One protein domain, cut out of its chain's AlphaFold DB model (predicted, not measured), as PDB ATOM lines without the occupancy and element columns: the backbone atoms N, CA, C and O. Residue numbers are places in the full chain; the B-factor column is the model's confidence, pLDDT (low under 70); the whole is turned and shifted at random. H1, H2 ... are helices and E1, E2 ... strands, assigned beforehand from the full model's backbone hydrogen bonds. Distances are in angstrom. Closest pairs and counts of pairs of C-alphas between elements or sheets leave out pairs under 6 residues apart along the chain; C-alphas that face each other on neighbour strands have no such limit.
ATOM      1  N   ASP A  81     535.913 479.728 481.396       78.81
ATOM      2  CA  ASP A  81     534.465 479.881 481.243       78.81
ATOM      3  C   ASP A  81     534.093 480.798 480.071       78.81
ATOM      4  O   ASP A  81     533.177 480.486 479.314       78.81
ATOM      5  N   GLN A  82     534.834 481.891 479.855       78.56
ATOM      6  CA  GLN A  82     534.632 482.772 478.699       78.56
ATOM      7  C   GLN A  82     534.968 482.069 477.380       78.56
ATOM      8  O   GLN A  82     534.265 482.254 476.389       78.56
ATOM      9  N   LEU A  83     535.998 481.219 477.367       82.69
ATOM     10  CA  LEU A  83     536.334 480.392 476.205       82.69
ATOM     11  C   LEU A  83     535.257 479.340 475.921       82.69
ATOM     12  O   LEU A  83     534.931 479.100 474.759       82.69
ATOM     13  N   ARG A  84     534.689 478.719 476.961       77.62
ATOM     14  CA  ARG A  84     533.580 477.767 476.810       77.62
ATOM     15  C   ARG A  84     532.323 478.463 476.284       77.62
ATOM     16  O   ARG A  84     531.713 477.957 475.347       77.62
ATOM     17  N   ALA A  85     531.989 479.632 476.830       79.94
ATOM     18  CA  ALA A  85     530.854 480.434 476.384       79.94
ATOM     19  C   ALA A  85     531.008 480.900 474.928       79.94
ATOM     20  O   ALA A  85     530.049 480.830 474.164       79.94
ATOM     21  N   LEU A  86     532.215 481.309 474.520       83.75
ATOM     22  CA  LEU A  86     532.497 481.689 473.135       83.75
ATOM     23  C   LEU A  86     532.273 480.513 472.176       83.75
ATOM     24  O   LEU A  86     531.547 480.650 471.199       83.75
ATOM     25  N   ARG A  87     532.812 479.331 472.504       81.38
ATOM     26  CA  ARG A  87     532.606 478.121 471.691       81.38
ATOM     27  C   ARG A  87     531.134 477.723 471.600       81.38
ATOM     28  O   ARG A  87     530.681 477.335 470.532       81.38
ATOM     29  N   ALA A  88     530.387 477.823 472.700       80.00
ATOM     30  CA  ALA A  88     528.951 477.562 472.687       80.00
ATOM     31  C   ALA A  88     528.206 478.567 471.791       80.00
ATOM     32  O   ALA A  88     527.329 478.171 471.028       80.00
ATOM     33  N   ALA A  89     528.585 479.849 471.827       81.50
ATOM     34  CA  ALA A  89     528.007 480.879 470.968       81.50
ATOM     35  C   ALA A  89     528.301 480.638 469.477       81.50
ATOM     36  O   ALA A  89     527.411 480.820 468.646       81.50
ATOM     37  N   ASP A  90     529.511 480.190 469.139       83.75
ATOM     38  CA  ASP A  90     529.878 479.838 467.764       83.75
ATOM     39  C   ASP A  90     529.035 478.660 467.253       83.75
ATOM     40  O   ASP A  90     528.395 478.768 466.206       83.75
ATOM     41  N   VAL A  91     528.926 477.583 468.042       81.19
ATOM     42  CA  VAL A  91     528.090 476.416 467.705       81.19
ATOM     43  C   VAL A  91     526.614 476.808 467.573       81.19
ATOM     44  O   VAL A  91     525.935 476.377 466.643       81.19
ATOM     45  N   LEU A  92     526.100 477.675 468.448       82.06
ATOM     46  CA  LEU A  92     524.732 478.190 468.345       82.06
ATOM     47  C   LEU A  92     524.509 479.026 467.083       82.06
ATOM     48  O   LEU A  92     523.446 478.932 466.469       82.06
ATOM     49  N   ASN A  93     525.489 479.833 466.674       84.06
ATOM     50  CA  ASN A  93     525.408 480.594 465.430       84.06
ATOM     51  C   ASN A  93     525.402 479.674 464.207       84.06
ATOM     52  O   ASN A  93     524.634 479.911 463.272       84.06
ATOM     53  N   GLU A  94     526.197 478.605 464.225       79.06
ATOM     54  CA  GLU A  94     526.170 477.581 463.182       79.06
ATOM     55  C   GLU A  94     524.810 476.884 463.124       79.06
ATOM     56  O   GLU A  94     524.202 476.821 462.054       79.06
ATOM     57  N   ILE A  95     524.273 476.455 464.268       78.50
ATOM     58  CA  ILE A  95     522.944 475.839 464.347       78.50
ATOM     59  C   ILE A  95     521.875 476.809 463.847       78.50
ATOM     60  O   ILE A  95     521.042 476.431 463.027       78.50
ATOM     61  N   ARG A  96     521.913 478.079 464.261       80.12
ATOM     62  CA  ARG A  96     520.986 479.110 463.776       80.12
ATOM     63  C   ARG A  96     521.093 479.302 462.265       80.12
ATOM     64  O   ARG A  96     520.068 479.436 461.601       80.12
ATOM     65  N   SER A  97     522.306 479.305 461.713       79.19
ATOM     66  CA  SER A  97     522.526 479.405 460.268       79.19
ATOM     67  C   SER A  97     521.932 478.202 459.534       79.19
ATOM     68  O   SER A  97     521.192 478.380 458.568       79.19
ATOM     69  N   VAL A  98     522.183 476.987 460.025       74.06
ATOM     70  CA  VAL A  98     521.628 475.742 459.474       74.06
ATOM     71  C   VAL A  98     520.103 475.752 459.558       74.06
ATOM     72  O   VAL A  98     519.444 475.462 458.567       74.06
ATOM     73  N   LEU A  99     519.543 476.188 460.688       71.56
ATOM     74  CA  LEU A  99     518.105 476.322 460.895       71.56
ATOM     75  C   LEU A  99     517.455 477.416 460.049       71.56
ATOM     76  O   LEU A  99     516.244 477.376 459.852       71.56
ATOM     77  N   SER A 100     518.203 478.419 459.594       70.62
ATOM     78  CA  SER A 100     517.654 479.512 458.780       70.62
ATOM     79  C   SER A 100     517.501 479.154 457.301       70.62
ATOM     80  O   SER A 100     516.728 479.799 456.601       70.62
ATOM     81  N   LYS A 101     518.217 478.130 456.827       68.75
ATOM     82  CA  LYS A 101     518.111 477.633 455.450       68.75
ATOM     83  C   LYS A 101     516.820 476.819 455.307       68.75
ATOM     84  O   LYS A 101     516.401 476.191 456.265       68.75
ATOM     85  N   GLU A 102     516.181 476.803 454.142       56.56
ATOM     86  CA  GLU A 102     514.989 475.957 453.903       56.56
ATOM     87  C   GLU A 102     515.367 474.462 453.786       56.56
ATOM     88  O   GLU A 102     514.578 473.566 454.072       56.56
ATOM     89  N   GLU A 103     516.633 474.181 453.476       59.72
ATOM     90  CA  GLU A 103     517.197 472.849 453.258       59.72
ATOM     91  C   GLU A 103     517.723 472.193 454.553       59.72
ATOM     92  O   GLU A 103     518.896 471.827 454.642       59.72
ATOM     93  N   ILE A 104     516.926 472.068 455.610       60.12
ATOM     94  CA  ILE A 104     517.413 471.556 456.923       60.12
ATOM     95  C   ILE A 104     517.108 470.073 457.129       60.12
ATOM     96  O   ILE A 104     517.648 469.409 458.016       60.12
ATOM     97  N   PHE A 105     516.217 469.572 456.296       64.81
ATOM     98  CA  PHE A 105     515.436 468.391 456.550       64.81
ATOM     99  C   PHE A 105     515.675 467.396 455.431       64.81
ATOM    100  O   PHE A 105     515.643 467.763 454.260       64.81
ATOM    101  N   ASN A 106     515.985 466.161 455.804       67.94
ATOM    102  CA  ASN A 106     516.035 465.047 454.872       67.94
ATOM    103  C   ASN A 106     514.750 464.234 455.053       67.94
ATOM    104  O   ASN A 106     514.232 464.141 456.169       67.94
ATOM    105  N   ALA A 107     514.252 463.623 453.981       62.09
ATOM    106  CA  ALA A 107     513.173 462.655 454.104       62.09
ATOM    107  C   ALA A 107     513.631 461.466 454.965       62.09
ATOM    108  O   ALA A 107     514.699 460.889 454.736       62.09
ATOM    109  N   ASP A 108     512.832 461.114 455.968       66.38
ATOM    110  CA  ASP A 108     513.094 459.971 456.830       66.38
ATOM    111  C   ASP A 108     512.660 458.672 456.142       66.38
ATOM    112  O   ASP A 108     511.491 458.280 456.148       66.38
ATOM    113  N   LEU A 109     513.632 457.986 455.542       67.88
ATOM    114  CA  LEU A 109     513.415 456.713 454.854       67.88
ATOM    115  C   LEU A 109     513.405 455.510 455.807       67.88
ATOM    116  O   LEU A 109     513.153 454.398 455.355       67.88
ATOM    117  N   SER A 110     513.673 455.695 457.107       63.91
ATOM    118  CA  SER A 110     513.801 454.579 458.059       63.91
ATOM    119  C   SER A 110     512.507 453.779 458.231       63.91
ATOM    120  O   SER A 110     512.547 452.585 458.511       63.91
ATOM    121  N   THR A 111     511.355 454.421 458.016       63.41
ATOM    122  CA  THR A 111     510.027 453.794 458.112       63.41
ATOM    123  C   THR A 111     509.464 453.334 456.767       63.41
ATOM    124  O   THR A 111     508.317 452.880 456.699       63.41
ATOM    125  N   LEU A 112     510.218 453.505 455.678       69.31
ATOM    126  CA  LEU A 112     509.794 453.131 454.334       69.31
ATOM    127  C   LEU A 112     510.412 451.790 453.956       69.31
ATOM    128  O   LEU A 112     511.525 451.713 453.446       69.31
ATOM    129  N   GLU A 113     509.648 450.729 454.189       70.38
ATOM    130  CA  GLU A 113     509.924 449.407 453.634       70.38
ATOM    131  C   GLU A 113     509.127 449.232 452.337       70.38
ATOM    132  O   GLU A 113     507.970 449.654 452.239       70.38
ATOM    133  N   VAL A 114     509.762 448.633 451.327       73.12
ATOM    134  CA  VAL A 114     509.084 448.246 450.089       73.12
ATOM    135  C   VAL A 114     508.742 446.765 450.181       73.12
ATOM    136  O   VAL A 114     509.638 445.921 450.255       73.12
ATOM    137  N   ASP A 115     507.443 446.475 450.202       74.12
ATOM    138  CA  ASP A 115     506.901 445.146 450.494       74.12
ATOM    139  C   ASP A 115     506.871 444.247 449.250       74.12
ATOM    140  O   ASP A 115     507.113 443.043 449.337       74.12
ATOM    141  N   ALA A 116     506.570 444.825 448.085       69.75
ATOM    142  CA  ALA A 116     506.457 444.104 446.821       69.75
ATOM    143  C   ALA A 116     506.692 445.027 445.618       69.75
ATOM    144  O   ALA A 116     506.509 446.242 445.700       69.75
ATOM    145  N   VAL A 117     507.047 444.431 444.480       78.44
ATOM    146  CA  VAL A 117     507.115 445.101 443.177       78.44
ATOM    147  C   VAL A 117     506.213 444.354 442.213       78.44
ATOM    148  O   VAL A 117     506.191 443.126 442.195       78.44
ATOM    149  N   MET A 118     505.474 445.100 441.406       79.12
ATOM    150  CA  MET A 118     504.629 444.563 440.354       79.12
ATOM    151  C   MET A 118     504.986 445.257 439.046       79.12
ATOM    152  O   MET A 118     505.268 446.450 439.032       79.12
ATOM    153  N   SER A 119     504.989 444.512 437.946       78.00
ATOM    154  CA  SER A 119     505.119 445.081 436.608       78.00
ATOM    155  C   SER A 119     503.920 444.641 435.781       78.00
ATOM    156  O   SER A 119     503.708 443.444 435.601       78.00
ATOM    157  N   ILE A 120     503.123 445.608 435.326       75.81
ATOM    158  CA  ILE A 120     501.986 445.387 434.426       75.81
ATOM    159  C   ILE A 120     502.231 446.240 433.186       75.81
ATOM    160  O   ILE A 120     502.509 447.430 433.302       75.81
ATOM    161  N   ASP A 121     502.178 445.625 432.004       69.69
ATOM    162  CA  ASP A 121     502.291 446.305 430.705       69.69
ATOM    163  C   ASP A 121     503.519 447.231 430.559       69.69
ATOM    164  O   ASP A 121     503.484 448.250 429.872       69.69
ATOM    165  N   GLY A 122     504.636 446.873 431.203       72.88
ATOM    166  CA  GLY A 122     505.895 447.630 431.166       72.88
ATOM    167  C   GLY A 122     505.998 448.769 432.185       72.88
ATOM    168  O   GLY A 122     507.086 449.316 432.353       72.88
ATOM    169  N   VAL A 123     504.922 449.080 432.914       74.50
ATOM    170  CA  VAL A 123     504.932 450.023 434.040       74.50
ATOM    171  C   VAL A 123     505.280 449.255 435.310       74.50
ATOM    172  O   VAL A 123     504.655 448.240 435.631       74.50
ATOM    173  N   LYS A 124     506.321 449.700 436.018       79.25
ATOM    174  CA  LYS A 124     506.727 449.122 437.301       79.25
ATOM    175  C   LYS A 124     506.110 449.920 438.446       79.25
ATOM    176  O   LYS A 124     506.199 451.144 438.485       79.25
ATOM    177  N   SER A 125     505.524 449.209 439.399       80.56
ATOM    178  CA  SER A 125     504.882 449.774 440.582       80.56
ATOM    179  C   SER A 125     505.464 449.142 441.841       80.56
ATOM    180  O   SER A 125     505.758 447.945 441.873       80.56
ATOM    181  N   ALA A 126     505.610 449.936 442.897       79.12
ATOM    182  CA  ALA A 126     506.114 449.493 444.193       79.12
ATOM    183  C   ALA A 126     505.009 449.557 445.254       79.12
ATOM    184  O   ALA A 126     504.271 450.539 445.331       79.12
ATOM    185  N   LEU A 127     504.903 448.521 446.086       79.31
ATOM    186  CA  LEU A 127     504.012 448.481 447.241       79.31
ATOM    187  C   LEU A 127     504.744 449.038 448.459       79.31
ATOM    188  O   LEU A 127     505.726 448.459 448.922       79.31
ATOM    189  N   ILE A 128     504.255 450.158 448.981       77.75
ATOM    190  CA  ILE A 128     504.835 450.859 450.127       77.75
ATOM    191  C   ILE A 128     503.706 451.165 451.100       77.75
ATOM    192  O   ILE A 128     502.712 451.783 450.717       77.75
ATOM    193  N   LYS A 129     503.835 450.738 452.362       75.38
ATOM    194  CA  LYS A 129     502.810 450.957 453.405       75.38
ATOM    195  C   LYS A 129     501.401 450.546 452.937       75.38
ATOM    196  O   LYS A 129     500.429 451.275 453.141       75.38
ATOM    197  N   ASN A 130     501.297 449.378 452.294       78.06
ATOM    198  CA  ASN A 130     500.044 448.824 451.767       78.06
ATOM    199  C   ASN A 130     499.360 449.672 450.663       78.06
ATOM    200  O   ASN A 130     498.153 449.555 450.444       78.06
ATOM    201  N   ARG A 131     500.106 450.544 449.966       81.81
ATOM    202  CA  ARG A 131     499.643 451.286 448.781       81.81
ATOM    203  C   ARG A 131     500.607 451.110 447.611       81.81
ATOM    204  O   ARG A 131     501.819 451.132 447.798       81.81
ATOM    205  N   TRP A 132     500.057 450.934 446.413       81.44
ATOM    206  CA  TRP A 132     500.835 450.851 445.180       81.44
ATOM    207  C   TRP A 132     501.165 452.252 444.669       81.44
ATOM    208  O   TRP A 132     500.274 453.090 444.544       81.44
ATOM    209  N   TYR A 133     502.440 452.478 444.372       81.44
ATOM    210  CA  TYR A 133     502.956 453.705 443.780       81.44
ATOM    211  C   TYR A 133     503.561 453.393 442.415       81.44
ATOM    212  O   TYR A 133     504.372 452.476 442.285       81.44
ATOM    213  N   GLU A 134     503.152 454.156 441.408       83.44
ATOM    214  CA  GLU A 134     503.670 454.077 440.040       83.44
ATOM    215  C   GLU A 134     504.837 455.053 439.847       83.44
ATOM    216  O   GLU A 134     505.000 456.007 440.617       83.44
ATOM    217  N   GLU A 135     505.637 454.849 438.803       76.50
ATOM    218  CA  GLU A 135     506.671 455.806 438.398       76.50
ATOM    219  C   GLU A 135     506.066 457.201 438.155       76.50
ATOM    220  O   GLU A 135     505.051 457.360 437.484       76.50
ATOM    221  N   GLY A 136     506.667 458.227 438.761       73.56
ATOM    222  CA  GLY A 136     506.159 459.601 438.776       73.56
ATOM    223  C   GLY A 136     505.199 459.930 439.925       73.56
ATOM    224  O   GLY A 136     504.887 461.107 440.125       73.56
ATOM    225  N   SER A 137     504.763 458.943 440.715       76.38
ATOM    226  CA  SER A 137     503.903 459.181 441.879       76.38
ATOM    227  C   SER A 137     504.658 459.888 443.005       76.38
ATOM    228  O   SER A 137     505.839 459.625 443.244       76.38
ATOM    229  N   ALA A 138     503.957 460.769 443.718       77.06
ATOM    230  CA  ALA A 138     504.473 461.452 444.896       77.06
ATOM    231  C   ALA A 138     504.131 460.669 446.175       77.06
ATOM    232  O   ALA A 138     503.005 460.195 446.353       77.06
ATOM    233  N   LEU A 139     505.113 460.533 447.059       78.75
ATOM    234  CA  LEU A 139     505.015 459.884 448.355       78.75
ATOM    235  C   LEU A 139     505.382 460.898 449.432       78.75
ATOM    236  O   LEU A 139     506.506 461.389 449.469       78.75
ATOM    237  N   ASP A 140     504.456 461.156 450.344       74.81
ATOM    238  CA  ASP A 140     504.715 462.027 451.483       74.81
ATOM    239  C   ASP A 140     505.416 461.244 452.597       74.81
ATOM    240  O   ASP A 140     504.903 460.244 453.113       74.81
ATOM    241  N   VAL A 141     506.607 461.705 452.964       73.94
ATOM    242  CA  VAL A 141     507.495 461.058 453.931       73.94
ATOM    243  C   VAL A 141     507.724 461.999 455.109       73.94
ATOM    244  O   VAL A 141     507.893 463.203 454.895       73.94
ATOM    245  N   PRO A 142     507.734 461.494 456.358       67.19
ATOM    246  CA  PRO A 142     508.091 462.315 457.503       67.19
ATOM    247  C   PRO A 142     509.507 462.878 457.363       67.19
ATOM    248  O   PRO A 142     510.369 462.347 456.665       67.19
ATOM    249  N   VAL A 143     509.730 463.988 458.048       70.81
ATOM    250  CA  VAL A 143     510.973 464.748 458.002       70.81
ATOM    251  C   VAL A 143     511.910 464.346 459.142       70.81
ATOM    252  O   VAL A 143     511.493 464.328 460.298       70.81
ATOM    253  N   ALA A 144     513.191 464.130 458.835       67.19
ATOM    254  CA  ALA A 144     514.268 464.006 459.816       67.19
ATOM    255  C   ALA A 144     515.263 465.176 459.726       67.19
ATOM    256  O   ALA A 144     515.505 465.751 458.660       67.19
ATOM    257  N   ALA A 145     515.877 465.521 460.861       66.50
ATOM    258  CA  ALA A 145     516.976 466.481 460.905       66.50
ATOM    259  C   ALA A 145     518.209 465.942 460.159       66.50
ATOM    260  O   ALA A 145     518.536 464.758 460.250       66.50
ATOM    261  N   LYS A 146     518.926 466.819 459.447       70.81
ATOM    262  CA  LYS A 146     520.222 466.470 458.847       70.81
ATOM    263  C   LYS A 146     521.216 466.001 459.915       70.81
ATOM    264  O   LYS A 146     521.323 466.608 460.976       70.81
ATOM    265  N   GLU A 147     522.020 464.998 459.573       70.94
ATOM    266  CA  GLU A 147     523.066 464.425 460.435       70.94
ATOM    267  C   GLU A 147     524.014 465.495 461.006       70.94
ATOM    268  O   GLU A 147     524.306 465.499 462.198       70.94
ATOM    269  N   ASN A 148     524.389 466.492 460.197       72.06
ATOM    270  CA  ASN A 148     525.208 467.621 460.651       72.06
ATOM    271  C   ASN A 148     524.570 468.402 461.811       72.06
ATOM    272  O   ASN A 148     525.277 468.850 462.705       72.06
ATOM    273  N   LEU A 149     523.246 468.578 461.804       73.50
ATOM    274  CA  LEU A 149     522.542 469.282 462.873       73.50
ATOM    275  C   LEU A 149     522.581 468.464 464.173       73.50
ATOM    276  O   LEU A 149     522.806 469.031 465.236       73.50
ATOM    277  N   ILE A 150     522.433 467.140 464.074       79.00
ATOM    278  CA  ILE A 150     522.523 466.220 465.216       79.00
ATOM    279  C   ILE A 150     523.916 466.308 465.850       79.00
ATOM    280  O   ILE A 150     524.032 466.524 467.053       79.00
ATOM    281  N   VAL A 151     524.976 466.256 465.036       81.44
ATOM    282  CA  VAL A 151     526.365 466.376 465.512       81.44
ATOM    283  C   VAL A 151     526.619 467.723 466.202       81.44
ATOM    284  O   VAL A 151     527.285 467.770 467.237       81.44
ATOM    285  N   LEU A 152     526.083 468.824 465.662       79.25
ATOM    286  CA  LEU A 152     526.224 470.154 466.266       79.25
ATOM    287  C   LEU A 152     525.495 470.257 467.610       79.25
ATOM    288  O   LEU A 152     526.039 470.820 468.560       79.25
ATOM    289  N   VAL A 153     524.296 469.682 467.715       82.19
ATOM    290  CA  VAL A 153     523.521 469.636 468.962       82.19
ATOM    291  C   VAL A 153     524.221 468.773 470.016       82.19
ATOM    292  O   VAL A 153     524.360 469.196 471.162       82.19
ATOM    293  N   GLU A 154     524.761 467.614 469.638       83.31
ATOM    294  CA  GLU A 154     525.577 466.788 470.537       83.31
ATOM    295  C   GLU A 154     526.860 467.507 470.982       83.31
ATOM    296  O   GLU A 154     527.277 467.403 472.141       83.31
ATOM    297  N   GLY A 155     527.490 468.255 470.073       81.44
ATOM    298  CA  GLY A 155     528.630 469.117 470.373       81.44
ATOM    299  C   GLY A 155     528.274 470.202 471.389       81.44
ATOM    300  O   GLY A 155     529.018 470.410 472.349       81.44
ATOM    301  N   LEU A 156     527.109 470.834 471.229       81.75
ATOM    302  CA  LEU A 156     526.588 471.822 472.167       81.75
ATOM    303  C   LEU A 156     526.278 471.193 473.528       81.75
ATOM    304  O   LEU A 156     526.676 471.754 474.540       81.75
ATOM    305  N   LYS A 157     525.685 469.996 473.571       86.56
ATOM    306  CA  LYS A 157     525.361 469.273 474.814       86.56
ATOM    307  C   LYS A 157     526.586 468.993 475.684       86.56
ATOM    308  O   LYS A 157     526.495 469.009 476.909       86.56
ATOM    309  N   LYS A 158     527.750 468.768 475.062       84.50
ATOM    310  CA  LYS A 158     529.036 468.604 475.768       84.50
ATOM    311  C   LYS A 158     529.562 469.910 476.372       84.50
ATOM    312  O   LYS A 158     530.383 469.858 477.286       84.50
ATOM    313  N   LEU A 159     529.149 471.062 475.842       81.44
ATOM    314  CA  LEU A 159     529.573 472.386 476.302       81.44
ATOM    315  C   LEU A 159     528.584 472.978 477.312       81.44
ATOM    316  O   LEU A 159     529.014 473.481 478.349       81.44
ATOM    317  N   ASP A 160     527.291 472.903 477.003       81.31
ATOM    318  CA  ASP A 160     526.177 473.407 477.795       81.31
ATOM    319  C   ASP A 160     524.914 472.570 477.512       81.31
ATOM    320  O   ASP A 160     524.335 472.612 476.423       81.31
ATOM    321  N   GLN A 161     524.489 471.792 478.509       85.19
ATOM    322  CA  GLN A 161     523.328 470.913 478.397       85.19
ATOM    323  C   GLN A 161     522.011 471.695 478.312       85.19
ATOM    324  O   GLN A 161     521.130 471.320 477.542       85.19
ATOM    325  N   SER A 162     521.874 472.788 479.064       82.06
ATOM    326  CA  SER A 162     520.630 473.559 479.112       82.06
ATOM    327  C   SER A 162     520.350 474.245 477.778       82.06
ATOM    328  O   SER A 162     519.210 474.275 477.320       82.06
ATOM    329  N   LEU A 163     521.392 474.759 477.119       79.38
ATOM    330  CA  LEU A 163     521.255 475.347 475.786       79.38
ATOM    331  C   LEU A 163     520.948 474.288 474.722       79.38
ATOM    332  O   LEU A 163     520.136 474.544 473.835       79.38
ATOM    333  N   ALA A 164     521.546 473.100 474.823       81.25
ATOM    334  CA  ALA A 164     521.271 472.007 473.895       81.25
ATOM    335  C   ALA A 164     519.808 471.539 473.957       81.25
ATOM    336  O   ALA A 164     519.187 471.392 472.910       81.25
ATOM    337  N   GLU A 165     519.230 471.393 475.151       84.50
ATOM    338  CA  GLU A 165     517.826 470.986 475.323       84.50
ATOM    339  C   GLU A 165     516.844 471.993 474.695       84.50
ATOM    340  O   GLU A 165     515.877 471.608 474.037       84.50
ATOM    341  N   VAL A 166     517.103 473.299 474.830       84.12
ATOM    342  CA  VAL A 166     516.276 474.343 474.192       84.12
ATOM    343  C   VAL A 166     516.345 474.246 472.668       84.12
ATOM    344  O   VAL A 166     515.327 474.369 471.986       84.12
ATOM    345  N   VAL A 167     517.541 474.005 472.132       81.38
ATOM    346  CA  VAL A 167     517.755 473.851 470.692       81.38
ATOM    347  C   VAL A 167     517.089 472.577 470.173       81.38
ATOM    348  O   VAL A 167     516.425 472.635 469.142       81.38
ATOM    349  N   GLU A 168     517.204 471.450 470.880       81.62
ATOM    350  CA  GLU A 168     516.523 470.192 470.541       81.62
ATOM    351  C   GLU A 168     515.006 470.394 470.446       81.62
ATOM    352  O   GLU A 168     514.398 470.030 469.437       81.62
ATOM    353  N   ASN A 169     514.414 471.068 471.435       83.88
ATOM    354  CA  ASN A 169     512.989 471.393 471.425       83.88
ATOM    355  C   ASN A 169     512.617 472.275 470.225       83.88
ATOM    356  O   ASN A 169     511.655 471.983 469.517       83.88
ATOM    357  N   GLN A 170     513.413 473.306 469.929       79.81
ATOM    358  CA  GLN A 170     513.170 474.193 468.789       79.81
ATOM    359  C   GLN A 170     513.274 473.459 467.440       79.81
ATOM    360  O   GLN A 170     512.508 473.729 466.510       79.81
ATOM    361  N   VAL A 171     514.214 472.520 467.312       80.88
ATOM    362  CA  VAL A 171     514.355 471.660 466.129       80.88
ATOM    363  C   VAL A 171     513.132 470.762 465.988       80.88
ATOM    364  O   VAL A 171     512.565 470.672 464.900       80.88
ATOM    365  N   GLN A 172     512.699 470.131 467.079       78.69
ATOM    366  CA  GLN A 172     511.551 469.233 467.085       78.69
ATOM    367  C   GLN A 172     510.248 469.965 466.744       78.69
ATOM    368  O   GLN A 172     509.476 469.479 465.917       78.69
ATOM    369  N   GLU A 173     510.026 471.157 467.301       79.00
ATOM    370  CA  GLU A 173     508.900 472.023 466.932       79.00
ATOM    371  C   GLU A 173     508.922 472.356 465.438       79.00
ATOM    372  O   GLU A 173     507.898 472.273 464.757       79.00
ATOM    373  N   LYS A 174     510.100 472.667 464.888       73.81
ATOM    374  CA  LYS A 174     510.230 472.988 463.466       73.81
ATOM    375  C   LYS A 174     509.984 471.775 462.562       73.81
ATOM    376  O   LYS A 174     509.340 471.926 461.525       73.81
ATOM    377  N   ILE A 175     510.413 470.576 462.964       74.31
ATOM    378  CA  ILE A 175     510.079 469.315 462.273       74.31
ATOM    379  C   ILE A 175     508.557 469.110 462.253       74.31
ATOM    380  O   ILE A 175     507.981 468.817 461.204       74.31
ATOM    381  N   GLN A 176     507.887 469.335 463.387       73.44
ATOM    382  CA  GLN A 176     506.428 469.221 463.483       73.44
ATOM    383  C   GLN A 176     505.675 470.248 462.627       73.44
ATOM    384  O   GLN A 176     504.532 469.988 462.249       73.44
ATOM    385  N   MET A 177     506.278 471.400 462.310       71.75
ATOM    386  CA  MET A 177     505.680 472.392 461.409       71.75
ATOM    387  C   MET A 177     505.768 471.981 459.936       71.75
ATOM    388  O   MET A 177     504.794 472.157 459.210       71.75
ATOM    389  N   VAL A 178     506.903 471.425 459.498       69.81
ATOM    390  CA  VAL A 178     507.098 470.996 458.098       69.81
ATOM    391  C   VAL A 178     506.293 469.726 457.784       69.81
ATOM    392  O   VAL A 178     505.823 469.569 456.663       69.81
ATOM    393  N   LYS A 179     506.033 468.880 458.795       62.06
ATOM    394  CA  LYS A 179     505.227 467.642 458.765       62.06
ATOM    395  C   LYS A 179     505.708 466.587 457.767       62.06
ATOM    396  O   LYS A 179     506.190 465.553 458.216       62.06
ATOM    397  N   ASN A 180     505.604 466.833 456.464       70.19
ATOM    398  CA  ASN A 180     505.912 465.862 455.417       70.19
ATOM    399  C   ASN A 180     506.684 466.515 454.260       70.19
ATOM    400  O   ASN A 180     506.367 467.632 453.859       70.19
ATOM    401  N   LEU A 181     507.650 465.789 453.695       71.31
ATOM    402  CA  LEU A 181     508.293 466.101 452.415       71.31
ATOM    403  C   LEU A 181     507.750 465.167 451.336       71.31
ATOM    404  O   LEU A 181     507.602 463.967 451.578       71.31
ATOM    405  N   SER A 182     507.466 465.707 450.151       71.38
ATOM    406  CA  SER A 182     506.954 464.923 449.031       71.38
ATOM    407  C   SER A 182     508.111 464.396 448.180       71.38
ATOM    408  O   SER A 182     508.828 465.155 447.536       71.38
ATOM    409  N   LEU A 183     508.310 463.080 448.174       75.56
ATOM    410  CA  LEU A 183     509.292 462.405 447.331       75.56
ATOM    411  C   LEU A 183     508.630 461.915 446.048       75.56
ATOM    412  O   LEU A 183     507.617 461.222 446.095       75.56
ATOM    413  N   LYS A 184     509.228 462.194 444.890       74.50
ATOM    414  CA  LYS A 184     508.768 461.633 443.615       74.50
ATOM    415  C   LYS A 184     509.476 460.322 443.331       74.50
ATOM    416  O   LYS A 184     510.701 460.248 443.395       74.50
ATOM    417  N   LEU A 185     508.718 459.290 442.989       73.00
ATOM    418  CA  LEU A 185     509.278 458.018 442.552       73.00
ATOM    419  C   LEU A 185     509.833 458.191 441.131       73.00
ATOM    420  O   LEU A 185     509.073 458.442 440.200       73.00
ATOM    421  N   GLU A 186     511.153 458.099 440.962       77.56
ATOM    422  CA  GLU A 186     511.812 458.279 439.659       77.56
ATOM    423  C   GLU A 186     511.862 456.956 438.895       77.56
ATOM    424  O   GLU A 186     511.569 456.921 437.703       77.56
ATOM    425  N   LYS A 187     512.247 455.871 439.577       74.56
ATOM    426  CA  LYS A 187     512.453 454.576 438.932       74.56
ATOM    427  C   LYS A 187     512.327 453.416 439.909       74.56
ATOM    428  O   LYS A 187     512.858 453.481 441.021       74.56
ATOM    429  N   VAL A 188     511.705 452.329 439.461       70.81
ATOM    430  CA  VAL A 188     511.691 451.047 440.179       70.81
ATOM    431  C   VAL A 188     512.638 450.062 439.476       70.81
ATOM    432  O   VAL A 188     512.378 449.615 438.361       70.81
ATOM    433  N   ASP A 189     513.750 449.703 440.117       73.81
ATOM    434  CA  ASP A 189     514.635 448.618 439.667       73.81
ATOM    435  C   ASP A 189     514.303 447.310 440.409       73.81
ATOM    436  O   ASP A 189     513.663 447.331 441.455       73.81
ATOM    437  N   ASP A 190     514.771 446.160 439.907       62.44
ATOM    438  CA  ASP A 190     514.459 444.830 440.476       62.44
ATOM    439  C   ASP A 190     515.110 444.576 441.853       62.44
ATOM    440  O   ASP A 190     514.770 443.614 442.538       62.44
ATOM    441  N   GLY A 191     516.011 445.469 442.295       64.12
ATOM    442  CA  GLY A 191     516.655 445.441 443.618       64.12
ATOM    443  C   GLY A 191     516.445 446.679 444.511       64.12
ATOM    444  O   GLY A 191     516.785 446.631 445.698       64.12
ATOM    445  N   ALA A 192     515.932 447.791 443.972       71.06
ATOM    446  CA  ALA A 192     515.770 449.042 444.713       71.06
ATOM    447  C   ALA A 192     514.773 450.007 444.053       71.06
ATOM    448  O   ALA A 192     514.598 450.005 442.837       71.06
ATOM    449  N   VAL A 193     514.185 450.892 444.858       71.69
ATOM    450  CA  VAL A 193     513.364 452.016 444.391       71.69
ATOM    451  C   VAL A 193     514.144 453.315 444.556       71.69
ATOM    452  O   VAL A 193     514.680 453.591 445.634       71.69
ATOM    453  N   HIS A 194     514.204 454.111 443.488       78.88
ATOM    454  CA  HIS A 194     514.840 455.426 443.480       78.88
ATOM    455  C   HIS A 194     513.783 456.513 443.635       78.88
ATOM    456  O   HIS A 194     512.885 456.661 442.804       78.88
ATOM    457  N   PHE A 195     513.926 457.294 444.696       76.94
ATOM    458  CA  PHE A 195     513.143 458.489 444.960       76.94
ATOM    459  C   PHE A 195     513.971 459.731 444.675       76.94
ATOM    460  O   PHE A 195     515.178 459.754 444.915       76.94
ATOM    461  N   LEU A 196     513.306 460.775 444.210       76.88
ATOM    462  CA  LEU A 196     513.873 462.091 444.005       76.88
ATOM    463  C   LEU A 196     513.131 463.076 444.904       76.88
ATOM    464  O   LEU A 196     511.908 463.206 444.830       76.88
ATOM    465  N   ASP A 197     513.878 463.736 445.781       72.56
ATOM    466  CA  ASP A 197     513.360 464.820 446.614       72.56
ATOM    467  C   ASP A 197     513.065 466.063 445.756       72.56
ATOM    468  O   ASP A 197     513.619 466.212 444.664       72.56
ATOM    469  N   GLU A 198     512.262 467.004 446.253       66.31
ATOM    470  CA  GLU A 198     511.986 468.291 445.587       66.31
ATOM    471  C   GLU A 198     513.278 469.070 445.265       66.31
ATOM    472  O   GLU A 198     513.324 469.880 444.340       66.31
ATOM    473  N   GLN A 199     514.359 468.759 445.986       63.59
ATOM    474  CA  GLN A 199     515.705 469.312 445.828       63.59
ATOM    475  C   GLN A 199     516.592 468.548 444.824       63.59
ATOM    476  O   GLN A 199     517.772 468.866 444.675       63.59
ATOM    477  N   GLY A 200     516.082 467.507 444.161       61.38
ATOM    478  CA  GLY A 200     516.846 466.712 443.194       61.38
ATOM    479  C   GLY A 200     517.809 465.695 443.811       61.38
ATOM    480  O   GLY A 200     518.634 465.116 443.101       61.38
ATOM    481  N   LYS A 201     517.729 465.455 445.127       65.94
ATOM    482  CA  LYS A 201     518.522 464.414 445.792       65.94
ATOM    483  C   LYS A 201     517.909 463.042 445.564       65.94
ATOM    484  O   LYS A 201     516.720 462.842 445.796       65.94
ATOM    485  N   LYS A 202     518.753 462.101 445.136       72.44
ATOM    486  CA  LYS A 202     518.371 460.707 444.911       72.44
ATOM    487  C   LYS A 202     518.466 459.915 446.209       72.44
ATOM    488  O   LYS A 202     519.519 459.865 446.842       72.44
ATOM    489  N   HIS A 203     517.370 459.272 446.562       69.88
ATOM    490  CA  HIS A 203     517.215 458.425 447.727       69.88
ATOM    491  C   HIS A 203     516.938 456.998 447.257       69.88
ATOM    492  O   HIS A 203     515.978 456.758 446.530       69.88
ATOM    493  N   VAL A 204     517.790 456.051 447.648       70.69
ATOM    494  CA  VAL A 204     517.679 454.649 447.223       70.69
ATOM    495  C   VAL A 204     517.161 453.821 448.388       70.69
ATOM    496  O   VAL A 204     517.835 453.712 449.412       70.69
ATOM    497  N   ILE A 205     515.992 453.208 448.222       70.44
ATOM    498  CA  ILE A 205     515.433 452.258 449.188       70.44
ATOM    499  C   ILE A 205     515.614 450.853 448.621       70.44
ATOM    500  O   ILE A 205     515.118 450.545 447.538       70.44
ATOM    501  N   LYS A 206     516.360 450.002 449.330       68.25
ATOM    502  CA  LYS A 206     516.555 448.596 448.949       68.25
ATOM    503  C   LYS A 206     515.359 447.764 449.399       68.25
ATOM    504  O   LYS A 206     514.787 448.036 450.452       68.25
ATOM    505  N   PHE A 207     515.015 446.731 448.633       65.88
ATOM    506  CA  PHE A 207     513.978 445.788 449.053       65.88
ATOM    507  C   PHE A 207     514.391 445.047 450.318       65.88
ATOM    508  O   PHE A 207     515.572 444.760 450.538       65.88
TER     509      PHE A 207
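Overview. This is residues 81 to 207 of the 212 residues of an uncharacterized protein of Magnetococcales bacterium (UniProt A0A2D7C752). This is a long rod with helices at one end and strands at the other: H1, H2 and H3 lie side by side in an up-and-down bundle, and beyond them two sheets lie partly face to face, their strands crossed. The larger sheet is curled like part of a barrel, and the small sheet E2 E3 E4 covers part of it away from the helices. There are 127 residues printed, with three named helices and eight named strands in the order H1 E1 E2 E3 E4 E5 H2 H3 E6 E7 E8. Both sheets, in the orders E1 E5 E6 E7 E8 and E2 E3 E4, are antiparallel, and the class is mixed, helices and strands. The whole is loose, with a radius of gyration of the C-alphas of 18.9 A and spans of 68 by 21 by 21 A.

Arrangement. H1, residues 81 to 100, touches H2, residues 147 to 159, at a shallow tilt of 22 degrees, opposite ways; the closest C-alphas, of Ala 88 and Leu 156, are 6.2 A apart. H3, residues 161 to 178, makes a helical hairpin with H2, where residues 163 to 168 touch residues 153 to 157; the closest C-alphas, of Lys 157 and Ala 164, are 5.0 A apart. Every O i to N i+4 pair is within hydrogen-bond range in H1 and H3, and 8 of 9 are in H2. E1, residues 105 to 107, is an edge strand beside E5, residues 138 to 145, with N 106 and O 144 at 2.9 A. E5 bends by 51 degrees at residue 142; its residues 138 to 142 pair with E6, residues 180 to 188, with N 139 and O 183 at 2.8 A. E6, E7, residues 192 to 196, and E8, residues 202 to 206, form a meander, each strand the antiparallel neighbour of the one before, with N 196 and O 184 at 2.8 A and N 195 and O 203 at 2.8 A. H3 only grazes this sheet, with its residues 171 to 178. E2, residues 114 to 120, E3, residues 123 to 128, and E4, residues 131 to 134, form the other meander, with N 118 and O 125 at 2.9 A and N 126 and O 133 at 2.9 A. The two sheets form a sandwich, two sheets face to face, their strands at 61 degrees.

Along the chain. H1 begins at C-alpha 81 (534.465, 479.881, 481.243) and is 28.1 A long; H2 is 18.9 A and H3 26.0 A. E5 is 20.9 A long and E6 22.0 A. E8 ends at C-alpha 206 (516.555, 448.596, 448.949).

Size, cuts and confidence. The C-alphas of Asp 81 and Asp 121, the two farthest apart, are 68.7 A from each other. The printed part has no cut and no long link. Its mean pLDDT is 74.9, with 28 residues under 70, among them residues 101 to 112.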